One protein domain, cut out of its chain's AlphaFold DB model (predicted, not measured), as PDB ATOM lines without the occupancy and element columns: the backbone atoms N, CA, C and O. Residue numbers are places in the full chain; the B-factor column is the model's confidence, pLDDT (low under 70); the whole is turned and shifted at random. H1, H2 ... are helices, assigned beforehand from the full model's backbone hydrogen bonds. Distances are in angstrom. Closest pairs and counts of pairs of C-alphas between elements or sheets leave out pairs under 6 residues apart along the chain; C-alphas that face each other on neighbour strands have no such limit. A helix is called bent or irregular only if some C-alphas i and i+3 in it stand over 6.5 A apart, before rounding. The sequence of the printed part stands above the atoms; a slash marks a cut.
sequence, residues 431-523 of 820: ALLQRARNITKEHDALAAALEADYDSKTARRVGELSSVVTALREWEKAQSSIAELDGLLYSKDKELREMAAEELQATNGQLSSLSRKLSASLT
ATOM      1  N   ALA A 431     133.930  99.123 198.537       81.00
ATOM      2  CA  ALA A 431     132.950  99.908 197.784       81.00
ATOM      3  C   ALA A 431     132.752 101.327 198.362       81.00
ATOM      4  O   ALA A 431     132.629 102.266 197.578       81.00
ATOM      5  N   LEU A 432     132.869 101.541 199.686       83.31
ATOM      6  CA  LEU A 432     132.922 102.902 200.256       83.31
ATOM      7  C   LEU A 432     134.121 103.687 199.710       83.31
ATOM      8  O   LEU A 432     133.978 104.844 199.319       83.31
ATOM      9  N   LEU A 433     135.292 103.048 199.626       87.06
ATOM     10  CA  LEU A 433     136.497 103.660 199.058       87.06
ATOM     11  C   LEU A 433     136.358 103.937 197.552       87.06
ATOM     12  O   LEU A 433     136.841 104.961 197.068       87.06
ATOM     13  N   GLN A 434     135.677 103.068 196.797       86.25
ATOM     14  CA  GLN A 434     135.360 103.320 195.386       86.25
ATOM     15  C   GLN A 434     134.399 104.504 195.221       86.25
ATOM     16  O   GLN A 434     134.690 105.400 194.429       86.25
ATOM     17  N   ARG A 435     133.319 104.565 196.011       85.00
ATOM     18  CA  ARG A 435     132.366 105.685 196.026       85.00
ATOM     19  C   ARG A 435     133.047 107.003 196.401       85.00
ATOM     20  O   ARG A 435     132.898 107.980 195.677       85.00
ATOM     21  N   ALA A 436     133.876 107.019 197.448       90.25
ATOM     22  CA  ALA A 436     134.658 108.194 197.848       90.25
ATOM     23  C   ALA A 436     135.588 108.692 196.729       90.25
ATOM     24  O   ALA A 436     135.650 109.890 196.446       90.25
ATOM     25  N   ARG A 437     136.278 107.773 196.042       91.56
ATOM     26  CA  ARG A 437     137.146 108.099 194.900       91.56
ATOM     27  C   ARG A 437     136.357 108.554 193.671       91.56
ATOM     28  O   ARG A 437     136.858 109.378 192.915       91.56
ATOM     29  N   ASN A 438     135.136 108.066 193.464       90.31
ATOM     30  CA  ASN A 438     134.259 108.538 192.390       90.31
ATOM     31  C   ASN A 438     133.702 109.940 192.691       90.31
ATOM     32  O   ASN A 438     133.785 110.805 191.825       90.31
ATOM     33  N   ILE A 439     133.274 110.203 193.931       90.88
ATOM     34  CA  ILE A 439     132.917 111.545 194.423       90.88
ATOM     35  C   ILE A 439     134.098 112.518 194.291       90.88
ATOM     36  O   ILE A 439     133.913 113.667 193.903       90.88
ATOM     37  N   THR A 440     135.325 112.063 194.556       93.12
ATOM     38  CA  THR A 440     136.526 112.903 194.407       93.12
ATOM     39  C   THR A 440     136.808 113.249 192.943       93.12
ATOM     40  O   THR A 440     137.115 114.397 192.648       93.12
ATOM     41  N   LYS A 441     136.610 112.310 192.006       93.94
ATOM     42  CA  LYS A 441     136.669 112.610 190.561       93.94
ATOM     43  C   LYS A 441     135.560 113.567 190.119       93.94
ATOM     44  O   LYS A 441     135.824 114.422 189.284       93.94
ATOM     45  N   GLU A 442     134.342 113.429 190.656       92.81
ATOM     46  CA  GLU A 442     133.239 114.367 190.398       92.81
ATOM     47  C   GLU A 442     133.620 115.775 190.876       92.81
ATOM     48  O   GLU A 442     133.595 116.715 190.089       92.81
ATOM     49  N   HIS A 443     134.059 115.908 192.131       94.62
ATOM     50  CA  HIS A 443     134.534 117.166 192.706       94.62
ATOM     51  C   HIS A 443     135.662 117.795 191.882       94.62
ATOM     52  O   HIS A 443     135.557 118.959 191.514       94.62
ATOM     53  N   ASP A 444     136.724 117.046 191.576       93.81
ATOM     54  CA  ASP A 444     137.899 117.592 190.891       93.81
ATOM     55  C   ASP A 444     137.581 117.962 189.422       93.81
ATOM     56  O   ASP A 444     138.114 118.945 188.910       93.81
ATOM     57  N   ALA A 445     136.644 117.264 188.766       93.31
ATOM     58  CA  ALA A 445     136.133 117.647 187.445       93.31
ATOM     59  C   ALA A 445     135.219 118.889 187.489       93.31
ATOM     60  O   ALA A 445     135.328 119.759 186.625       93.31
ATOM     61  N   LEU A 446     134.339 119.002 188.491       92.56
ATOM     62  CA  LEU A 446     133.480 120.178 188.679       92.56
ATOM     63  C   LEU A 446     134.282 121.415 189.117       92.56
ATOM     64  O   LEU A 446     133.943 122.525 188.721       92.56
ATOM     65  N   ALA A 447     135.361 121.236 189.884       92.94
ATOM     66  CA  ALA A 447     136.289 122.304 190.243       92.94
ATOM     67  C   ALA A 447     137.024 122.840 189.003       92.94
ATOM     68  O   ALA A 447     136.999 124.043 188.763       92.94
ATOM     69  N   ALA A 448     137.574 121.955 188.162       92.62
ATOM     70  CA  ALA A 448     138.200 122.346 186.894       92.62
ATOM     71  C   ALA A 448     137.210 123.009 185.912       92.62
ATOM     72  O   ALA A 448     137.593 123.896 185.153       92.62
ATOM     73  N   ALA A 449     135.928 122.623 185.936       91.31
ATOM     74  CA  ALA A 449     134.885 123.319 185.181       91.31
ATOM     75  C   ALA A 449     134.608 124.731 185.735       91.31
ATOM     76  O   ALA A 449     134.448 125.666 184.955       91.31
ATOM     77  N   LEU A 450     134.607 124.902 187.062       92.62
ATOM     78  CA  LEU A 450     134.392 126.196 187.721       92.62
ATOM     79  C   LEU A 450     135.552 127.188 187.508       92.62
ATOM     80  O   LEU A 450     135.335 128.398 187.540       92.62
ATOM     81  N   GLU A 451     136.773 126.690 187.285       90.19
ATOM     82  CA  GLU A 451     137.929 127.505 186.878       90.19
ATOM     83  C   GLU A 451     137.798 128.054 185.444       90.19
ATOM     84  O   GLU A 451     138.418 129.069 185.126       90.19
ATOM     85  N   ALA A 452     136.988 127.414 184.591       91.00
ATOM     86  CA  ALA A 452     136.708 127.865 183.229       91.00
ATOM     87  C   ALA A 452     135.478 128.790 183.156       91.00
ATOM     88  O   ALA A 452     135.580 129.889 182.615       91.00
ATOM     89  N   ASP A 453     134.342 128.366 183.724       91.81
ATOM     90  CA  ASP A 453     133.076 129.111 183.735       91.81
ATOM     91  C   ASP A 453     132.425 129.061 185.129       91.81
ATOM     92  O   ASP A 453     132.100 127.996 185.660       91.81
ATOM     93  N   TYR A 454     132.175 130.230 185.731       90.81
ATOM     94  CA  TYR A 454     131.572 130.306 187.064       90.81
ATOM     95  C   TYR A 454     130.046 130.112 187.024       90.81
ATOM     96  O   TYR A 454     129.298 131.026 186.672       90.81
ATOM     97  N   ASP A 455     129.573 128.950 187.484       92.94
ATOM     98  CA  ASP A 455     128.160 128.702 187.789       92.94
ATOM     99  C   ASP A 455     127.914 128.509 189.294       92.94
ATOM    100  O   ASP A 455     128.504 127.658 189.960       92.94
ATOM    101  N   SER A 456     126.934 129.254 189.806       90.56
ATOM    102  CA  SER A 456     126.401 129.166 191.170       90.56
ATOM    103  C   SER A 456     125.990 127.755 191.628       90.56
ATOM    104  O   SER A 456     126.197 127.412 192.795       90.56
ATOM    105  N   LYS A 457     125.412 126.921 190.750       89.25
ATOM    106  CA  LYS A 457     124.952 125.567 191.115       89.25
ATOM    107  C   LYS A 457     126.137 124.614 191.230       89.25
ATOM    108  O   LYS A 457     126.231 123.862 192.197       89.25
ATOM    109  N   THR A 458     127.064 124.704 190.283       88.00
ATOM    110  CA  THR A 458     128.331 123.969 190.263       88.00
ATOM    111  C   THR A 458     129.195 124.337 191.473       88.00
ATOM    112  O   THR A 458     129.639 123.442 192.189       88.00
ATOM    113  N   ALA A 459     129.330 125.628 191.800       89.25
ATOM    114  CA  ALA A 459     130.036 126.096 192.997       89.25
ATOM    115  C   ALA A 459     129.439 125.515 194.292       89.25
ATOM    116  O   ALA A 459     130.171 125.034 195.160       89.25
ATOM    117  N   ARG A 460     128.102 125.493 194.407       86.69
ATOM    118  CA  ARG A 460     127.405 124.852 195.531       86.69
ATOM    119  C   ARG A 460     127.689 123.346 195.598       86.69
ATOM    120  O   ARG A 460     128.006 122.850 196.675       86.69
ATOM    121  N   ARG A 461     127.619 122.633 194.469       86.81
ATOM    122  CA  ARG A 461     127.886 121.186 194.396       86.81
ATOM    123  C   ARG A 461     129.323 120.844 194.803       86.81
ATOM    124  O   ARG A 461     129.517 119.926 195.593       86.81
ATOM    125  N   VAL A 462     130.315 121.606 194.337       91.38
ATOM    126  CA  VAL A 462     131.720 121.474 194.774       91.38
ATOM    127  C   VAL A 462     131.829 121.667 196.292       91.38
ATOM    128  O   VAL A 462     132.435 120.840 196.975       91.38
ATOM    129  N   GLY A 463     131.162 122.688 196.844       88.94
ATOM    130  CA  GLY A 463     131.089 122.925 198.288       88.94
ATOM    131  C   GLY A 463     130.507 121.746 199.078       88.94
ATOM    132  O   GLY A 463     131.090 121.339 200.081       88.94
ATOM    133  N   GLU A 464     129.412 121.146 198.604       86.31
ATOM    134  CA  GLU A 464     128.785 119.962 199.214       86.31
ATOM    135  C   GLU A 464     129.743 118.748 199.238       86.31
ATOM    136  O   GLU A 464     129.893 118.096 200.277       86.31
ATOM    137  N   LEU A 465     130.456 118.483 198.134       90.00
ATOM    138  CA  LEU A 465     131.383 117.344 198.014       90.00
ATOM    139  C   LEU A 465     132.726 117.534 198.741       90.00
ATOM    140  O   LEU A 465     133.369 116.545 199.100       90.00
ATOM    141  N   SER A 466     133.150 118.779 198.987       90.94
ATOM    142  CA  SER A 466     134.457 119.112 199.586       90.94
ATOM    143  C   SER A 466     134.736 118.406 200.926       90.94
ATOM    144  O   SER A 466     135.883 118.067 201.234       90.94
ATOM    145  N   SER A 467     133.682 118.121 201.699       90.19
ATOM    146  CA  SER A 467     133.733 117.379 202.965       90.19
ATOM    147  C   SER A 467     134.261 115.946 202.790       90.19
ATOM    148  O   SER A 467     135.232 115.557 203.445       90.19
ATOM    149  N   VAL A 468     133.691 115.199 201.839       90.62
ATOM    150  CA  VAL A 468     134.094 113.825 201.488       90.62
ATOM    151  C   VAL A 468     135.523 113.803 200.961       90.62
ATOM    152  O   VAL A 468     136.319 112.955 201.360       90.62
ATOM    153  N   VAL A 469     135.863 114.756 200.091       93.06
ATOM    154  CA  VAL A 469     137.195 114.859 199.479       93.06
ATOM    155  C   VAL A 469     138.271 115.149 200.521       93.06
ATOM    156  O   VAL A 469     139.337 114.538 200.488       93.06
ATOM    157  N   THR A 470     137.989 116.028 201.484       93.62
ATOM    158  CA  THR A 470     138.914 116.319 202.588       93.62
ATOM    159  C   THR A 470     139.106 115.089 203.475       93.62
ATOM    160  O   THR A 470     140.242 114.699 203.733       93.62
ATOM    161  N   ALA A 471     138.020 114.412 203.867       92.62
ATOM    162  CA  ALA A 471     138.091 113.196 204.677       92.62
ATOM    163  C   ALA A 471     138.819 112.036 203.964       92.62
ATOM    164  O   ALA A 471     139.565 111.296 204.607       92.62
ATOM    165  N   LEU A 472     138.660 111.894 202.641       93.81
ATOM    166  CA  LEU A 472     139.406 110.910 201.855       93.81
ATOM    167  C   LEU A 472     140.891 111.271 201.771       93.81
ATOM    168  O   LEU A 472     141.724 110.404 202.006       93.81
ATOM    169  N   ARG A 473     141.235 112.536 201.496       93.81
ATOM    170  CA  ARG A 473     142.634 112.994 201.428       93.81
ATOM    171  C   ARG A 473     143.345 112.879 202.786       93.81
ATOM    172  O   ARG A 473     144.515 112.505 202.812       93.81
ATOM    173  N   GLU A 474     142.655 113.114 203.908       93.75
ATOM    174  CA  GLU A 474     143.169 112.810 205.258       93.75
ATOM    175  C   GLU A 474     143.444 111.304 205.433       93.75
ATOM    176  O   GLU A 474     144.525 110.926 205.888       93.75
ATOM    177  N   TRP A 475     142.492 110.440 205.056       93.50
ATOM    178  CA  TRP A 475     142.618 108.985 205.201       93.50
ATOM    179  C   TRP A 475     143.710 108.389 204.295       93.50
ATOM    180  O   TRP A 475     144.533 107.610 204.770       93.50
ATOM    181  N   GLU A 476     143.783 108.788 203.021       92.88
ATOM    182  CA  GLU A 476     144.813 108.316 202.085       92.88
ATOM    183  C   GLU A 476     146.217 108.796 202.489       92.88
ATOM    184  O   GLU A 476     147.172 108.030 202.363       92.88
ATOM    185  N   LYS A 477     146.348 110.003 203.065       93.94
ATOM    186  CA  LYS A 477     147.612 110.484 203.648       93.94
ATOM    187  C   LYS A 477     148.027 109.677 204.882       93.94
ATOM    188  O   LYS A 477     149.184 109.288 204.990       93.94
ATOM    189  N   ALA A 478     147.107 109.395 205.808       92.12
ATOM    190  CA  ALA A 478     147.417 108.538 206.955       92.12
ATOM    191  C   ALA A 478     147.834 107.126 206.502       92.12
ATOM    192  O   ALA A 478     148.767 106.542 207.051       92.12
ATOM    193  N   GLN A 479     147.191 106.608 205.451       91.44
ATOM    194  CA  GLN A 479     147.518 105.312 204.868       91.44
ATOM    195  C   GLN A 479     148.890 105.291 204.167       91.44
ATOM    196  O   GLN A 479     149.561 104.258 204.232       91.44
ATOM    197  N   SER A 480     149.331 106.393 203.539       93.50
ATOM    198  CA  SER A 480     150.684 106.495 202.967       93.50
ATOM    199  C   SER A 480     151.754 106.621 204.052       93.50
ATOM    200  O   SER A 480     152.747 105.902 203.989       93.50
ATOM    201  N   SER A 481     151.521 107.426 205.095       92.62
ATOM    202  CA  SER A 481     152.441 107.523 206.236       92.62
ATOM    203  C   SER A 481     152.630 106.180 206.952       92.62
ATOM    204  O   SER A 481     153.751 105.855 207.320       92.62
ATOM    205  N   ILE A 482     151.586 105.349 207.082       91.56
ATOM    206  CA  ILE A 482     151.738 103.977 207.606       91.56
ATOM    207  C   ILE A 482     152.658 103.136 206.708       91.56
ATOM    208  O   ILE A 482     153.554 102.477 207.221       91.56
ATOM    209  N   ALA A 483     152.502 103.198 205.380       91.38
ATOM    210  CA  ALA A 483     153.354 102.448 204.452       91.38
ATOM    211  C   ALA A 483     154.823 102.933 204.446       91.38
ATOM    212  O   ALA A 483     155.740 102.134 204.252       91.38
ATOM    213  N   GLU A 484     155.054 104.227 204.680       92.31
ATOM    214  CA  GLU A 484     156.389 104.804 204.875       92.31
ATOM    215  C   GLU A 484     157.015 104.318 206.198       92.31
ATOM    216  O   GLU A 484     158.155 103.847 206.205       92.31
ATOM    217  N   LEU A 485     156.252 104.342 207.298       91.69
ATOM    218  CA  LEU A 485     156.672 103.871 208.624       91.69
ATOM    219  C   LEU A 485     156.947 102.357 208.659       91.69
ATOM    220  O   LEU A 485     157.973 101.942 209.198       91.69
ATOM    221  N   ASP A 486     156.107 101.539 208.016       90.56
ATOM    222  CA  ASP A 486     156.342 100.102 207.811       90.56
ATOM    223  C   ASP A 486     157.675  99.846 207.083       90.56
ATOM    224  O   ASP A 486     158.395  98.900 207.406       90.56
ATOM    225  N   GLY A 487     158.051 100.709 206.131       89.56
ATOM    226  CA  GLY A 487     159.362 100.667 205.480       89.56
ATOM    227  C   GLY A 487     160.518 100.966 206.442       89.56
ATOM    228  O   GLY A 487     161.549 100.286 206.409       89.56
ATOM    229  N   LEU A 488     160.342 101.941 207.339       90.38
ATOM    230  CA  LEU A 488     161.341 102.332 208.341       90.38
ATOM    231  C   LEU A 488     161.544 101.276 209.442       90.38
ATOM    232  O   LEU A 488     162.655 101.171 209.970       90.38
ATOM    233  N   LEU A 489     160.551 100.420 209.725       89.44
ATOM    234  CA  LEU A 489     160.709  99.280 210.644       89.44
ATOM    235  C   LEU A 489     161.829  98.307 210.223       89.44
ATOM    236  O   LEU A 489     162.446  97.661 211.075       89.44
ATOM    237  N   TYR A 490     162.146  98.222 208.928       89.38
ATOM    238  CA  TYR A 490     163.236  97.386 208.407       89.38
ATOM    239  C   TYR A 490     164.607  98.088 208.400       89.38
ATOM    240  O   TYR A 490     165.593  97.517 207.923       89.38
ATOM    241  N   SER A 491     164.708  99.306 208.947       88.75
ATOM    242  CA  SER A 491     165.982 100.017 209.072       88.75
ATOM    243  C   SER A 491     166.978  99.260 209.958       88.75
ATOM    244  O   SER A 491     166.619  98.591 210.933       88.75
ATOM    245  N   LYS A 492     168.268  99.388 209.628       87.75
ATOM    246  CA  LYS A 492     169.378  98.850 210.433       87.75
ATOM    247  C   LYS A 492     169.609  99.658 211.708       87.75
ATOM    248  O   LYS A 492     170.037  99.089 212.708       87.75
ATOM    249  N   ASP A 493     169.305 100.952 211.669       92.56
ATOM    250  CA  ASP A 493     169.367 101.834 212.832       92.56
ATOM    251  C   ASP A 493     168.349 101.384 213.895       92.56
ATOM    252  O   ASP A 493     167.263 100.905 213.561       92.56
ATOM    253  N   LYS A 494     168.713 101.477 215.176       90.94
ATOM    254  CA  LYS A 494     167.830 101.132 216.293       90.94
ATOM    255  C   LYS A 494     166.893 102.286 216.636       90.94
ATOM    256  O   LYS A 494     165.699 102.042 216.775       90.94
ATOM    257  N   GLU A 495     167.415 103.504 216.733       90.69
ATOM    258  CA  GLU A 495     166.660 104.670 217.204       90.69
ATOM    259  C   GLU A 495     165.570 105.032 216.190       90.69
ATOM    260  O   GLU A 495     164.404 105.192 216.548       90.69
ATOM    261  N   LEU A 496     165.917 105.004 214.897       89.56
ATOM    262  CA  LEU A 496     164.970 105.194 213.792       89.56
ATOM    263  C   LEU A 496     163.810 104.180 213.812       89.56
ATOM    264  O   LEU A 496     162.691 104.510 213.429       89.56
ATOM    265  N   ARG A 497     164.073 102.943 214.255       91.56
ATOM    266  CA  ARG A 497     163.081 101.859 214.303       91.56
ATOM    267  C   ARG A 497     162.142 101.981 215.499       91.56
ATOM    268  O   ARG A 497     160.971 101.634 215.388       91.56
ATOM    269  N   GLU A 498     162.659 102.451 216.630       91.81
ATOM    270  CA  GLU A 498     161.864 102.692 217.837       91.81
ATOM    271  C   GLU A 498     160.936 103.899 217.629       91.81
ATOM    272  O   GLU A 498     159.734 103.763 217.843       91.81
ATOM    273  N   MET A 499     161.437 105.004 217.056       90.31
ATOM    274  CA  MET A 499     160.595 106.141 216.645       90.31
ATOM    275  C   MET A 499     159.509 105.729 215.638       90.31
ATOM    276  O   MET A 499     158.338 106.053 215.828       90.31
ATOM    277  N   ALA A 500     159.865 104.959 214.600       90.94
ATOM    278  CA  ALA A 500     158.896 104.507 213.600       90.94
ATOM    279  C   ALA A 500     157.779 103.632 214.203       90.94
ATOM    280  O   ALA A 500     156.632 103.739 213.781       90.94
ATOM    281  N   ALA A 501     158.082 102.796 215.201       90.75
ATOM    282  CA  ALA A 501     157.078 101.971 215.873       90.75
ATOM    283  C   ALA A 501     156.090 102.802 216.717       90.75
ATOM    284  O   ALA A 501     154.890 102.513 216.713       90.75
ATOM    285  N   GLU A 502     156.572 103.841 217.407       91.38
ATOM    286  CA  GLU A 502     155.733 104.751 218.198       91.38
ATOM    287  C   GLU A 502     154.815 105.603 217.304       91.38
ATOM    288  O   GLU A 502     153.605 105.678 217.549       91.38
ATOM    289  N   GLU A 503     155.350 106.177 216.219       92.31
ATOM    290  CA  GLU A 503     154.549 106.927 215.243       92.31
ATOM    291  C   GLU A 503     153.506 106.034 214.558       92.31
ATOM    292  O   GLU A 503     152.343 106.420 214.460       92.31
ATOM    293  N   LEU A 504     153.863 104.803 214.175       91.00
ATOM    294  CA  LEU A 504     152.941 103.846 213.549       91.00
ATOM    295  C   LEU A 504     151.779 103.490 214.493       91.00
ATOM    296  O   LEU A 504     150.619 103.482 214.069       91.00
ATOM    297  N   GLN A 505     152.046 103.275 215.788       89.25
ATOM    298  CA  GLN A 505     150.989 103.060 216.783       89.25
ATOM    299  C   GLN A 505     150.035 104.268 216.870       89.25
ATOM    300  O   GLN A 505     148.813 104.084 216.902       89.25
ATOM    301  N   ALA A 506     150.566 105.495 216.862       90.44
ATOM    302  CA  ALA A 506     149.757 106.711 216.865       90.44
ATOM    303  C   ALA A 506     148.932 106.871 215.571       90.44
ATOM    304  O   ALA A 506     147.729 107.148 215.636       90.44
ATOM    305  N   THR A 507     149.534 106.649 214.398       89.88
ATOM    306  CA  THR A 507     148.867 106.790 213.095       89.88
ATOM    307  C   THR A 507     147.795 105.719 212.876       89.88
ATOM    308  O   THR A 507     146.726 106.047 212.366       89.88
ATOM    309  N   ASN A 508     147.986 104.479 213.340       87.19
ATOM    310  CA  ASN A 508     146.925 103.459 213.340       87.19
ATOM    311  C   ASN A 508     145.726 103.863 214.218       87.19
ATOM    312  O   ASN A 508     144.570 103.678 213.824       87.19
ATOM    313  N   GLY A 509     145.985 104.477 215.379       85.81
ATOM    314  CA  GLY A 509     144.940 105.081 216.208       85.81
ATOM    315  C   GLY A 509     144.157 106.150 215.441       85.81
ATOM    316  O   GLY A 509     142.924 106.093 215.373       85.81
ATOM    317  N   GLN A 510     144.864 107.072 214.781       88.69
ATOM    318  CA  GLN A 510     144.253 108.106 213.940       88.69
ATOM    319  C   GLN A 510     143.454 107.515 212.769       88.69
ATOM    320  O   GLN A 510     142.319 107.946 212.554       88.69
ATOM    321  N   LEU A 511     143.973 106.500 212.066       88.50
ATOM    322  CA  LEU A 511     143.327 105.860 210.914       88.50
ATOM    323  C   LEU A 511     141.927 105.327 211.260       88.50
ATOM    324  O   LEU A 511     141.001 105.482 210.466       88.50
ATOM    325  N   SER A 512     141.736 104.785 212.469       82.38
ATOM    326  CA  SER A 512     140.413 104.353 212.950       82.38
ATOM    327  C   SER A 512     139.408 105.515 213.072       82.38
ATOM    328  O   SER A 512     138.238 105.375 212.708       82.38
ATOM    329  N   SER A 513     139.868 106.695 213.506       85.94
ATOM    330  CA  SER A 513     139.037 107.901 213.606       85.94
ATOM    331  C   SER A 513     138.748 108.522 212.235       85.94
ATOM    332  O   SER A 513     137.615 108.925 211.974       85.94
ATOM    333  N   LEU A 514     139.733 108.527 211.328       88.88
ATOM    334  CA  LEU A 514     139.587 109.001 209.948       88.88
ATOM    335  C   LEU A 514     138.638 108.103 209.147       88.88
ATOM    336  O   LEU A 514     137.778 108.603 208.431       88.88
ATOM    337  N   SER A 515     138.723 106.786 209.348       86.88
ATOM    338  CA  SER A 515     137.783 105.798 208.811       86.88
ATOM    339  C   SER A 515     136.337 106.089 209.246       86.88
ATOM    340  O   SER A 515     135.433 106.152 208.405       86.88
ATOM    341  N   ARG A 516     136.108 106.392 210.536       82.31
ATOM    342  CA  ARG A 516     134.780 106.796 211.037       82.31
ATOM    343  C   ARG A 516     134.317 108.138 210.449       82.31
ATOM    344  O   ARG A 516     133.177 108.219 209.998       82.31
ATOM    345  N   LYS A 517     135.184 109.162 210.397       86.06
ATOM    346  CA  LYS A 517     134.878 110.464 209.764       86.06
ATOM    347  C   LYS A 517     134.470 110.302 208.295       86.06
ATOM    348  O   LYS A 517     133.459 110.858 207.882       86.06
ATOM    349  N   LEU A 518     135.243 109.542 207.517       88.38
ATOM    350  CA  LEU A 518     134.990 109.318 206.093       88.38
ATOM    351  C   LEU A 518     133.679 108.548 205.877       88.38
ATOM    352  O   LEU A 518     132.877 108.950 205.042       88.38
ATOM    353  N   SER A 519     133.406 107.522 206.688       84.25
ATOM    354  CA  SER A 519     132.123 106.797 206.666       84.25
ATOM    355  C   SER A 519     130.933 107.727 206.937       84.25
ATOM    356  O   SER A 519     129.976 107.759 206.163       84.25
ATOM    357  N   ALA A 520     131.022 108.552 207.984       81.50
ATOM    358  CA  ALA A 520     129.990 109.532 208.327       81.50
ATOM    359  C   ALA A 520     129.828 110.629 207.256       81.50
ATOM    360  O   ALA A 520     128.718 111.092 207.019       81.50
ATOM    361  N   SER A 521     130.909 111.019 206.569       85.56
ATOM    362  CA  SER A 521     130.856 111.991 205.469       85.56
ATOM    363  C   SER A 521     130.281 111.410 204.174       85.56
ATOM    364  O   SER A 521     129.724 112.161 203.379       85.56
ATOM    365  N   LEU A 522     130.427 110.099 203.942       84.50
ATOM    366  CA  LEU A 522     129.854 109.392 202.788       84.50
ATOM    367  C   LEU A 522     128.366 109.069 202.960       84.50
ATOM    368  O   LEU A 522     127.677 108.858 201.961       84.50
ATOM    369  N   THR A 523     127.888 109.009 204.205       81.19
ATOM    370  CA  THR A 523     126.492 108.700 204.532       81.19
ATOM    371  C   THR A 523     125.573 109.779 203.943       81.19
ATOM    372  O   THR A 523     125.770 110.963 204.235       81.19
TER     373      THR A 523
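What this domain is: This is residues 431 to 523 of the 820 residues of the protein "RF-1 domain-containing protein" of Colletotrichum nymphaeae SA-01 (UniProt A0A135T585). A long hairpin of two helices side by side, H2b and H3, makes most of the length, and H1 crosses it near one end, where it folds back on H2a in a second, shorter hairpin. The turn between H1 and H2a sticks out with residues 451 to 457. The printed part has 93 residues with three named helices, H1, H2 and H3 in that order, and no named strand; the class is all helix. It is loose, with a radius of gyration of the C-alphas of 17.5 A, and its outline is a rod spanning 56 by 27 by 18 A.

Where its parts are: H1, residues 431 to 452, begins at C-alpha 431 (132.950, 99.908, 197.784) and measures 31.7 A. H2, residues 456 to 488, was assigned as one helix by its hydrogen bonds but is bent, with C-alphas 464 and 467 6.7 A apart. Its arms are H2a, residues 456 to 464, 12.5 A, and H2b, residues 467 to 488, 31.9 A, at a steep tilt of 42 degrees. H3, residues 495 to 522, measures 39.8 A, has a kink of 25 degrees near residue 509, and ends at C-alpha 522 (129.854, 109.392, 202.788).

How they stand to each other: H1 and H2a form a hairpin and touch, closest at the C-alphas of His 443 and Val 462, 5.5 A, at a shallow tilt of 33 degrees, only just short of steep, opposite ways. With residues 436 to 443 alone, H1 touches H2b at a steep tilt of 62 degrees; the closest C-alphas, of Thr 440 and Val 469, are 5.5 A apart. H2b and H3 form a hairpin and touch at a shallow tilt of 21 degrees, opposite ways, closest at the C-alphas of Ala 471 and Leu 518, 5.2 A. H1 and H3 only just touch, with 3 pairs of C-alphas within 8 A, the closest those of Ala 436 and Leu 522, 7.0 A. H2a and H3 are apart. Every O i to N i+4 pair is within hydrogen-bond range in H2a and H2b, against 17 of 18 in H1 and 23 of 24 in H3.

The domain as a whole: The C-alphas farthest apart, of Asp 455 and Lys 494, are 56.1 A apart. The printed part has no cut; the link from H1 to H2 is tight, that from H2 to H3 short. The mean pLDDT of the printed part is 89.9, and no printed residue is under 70.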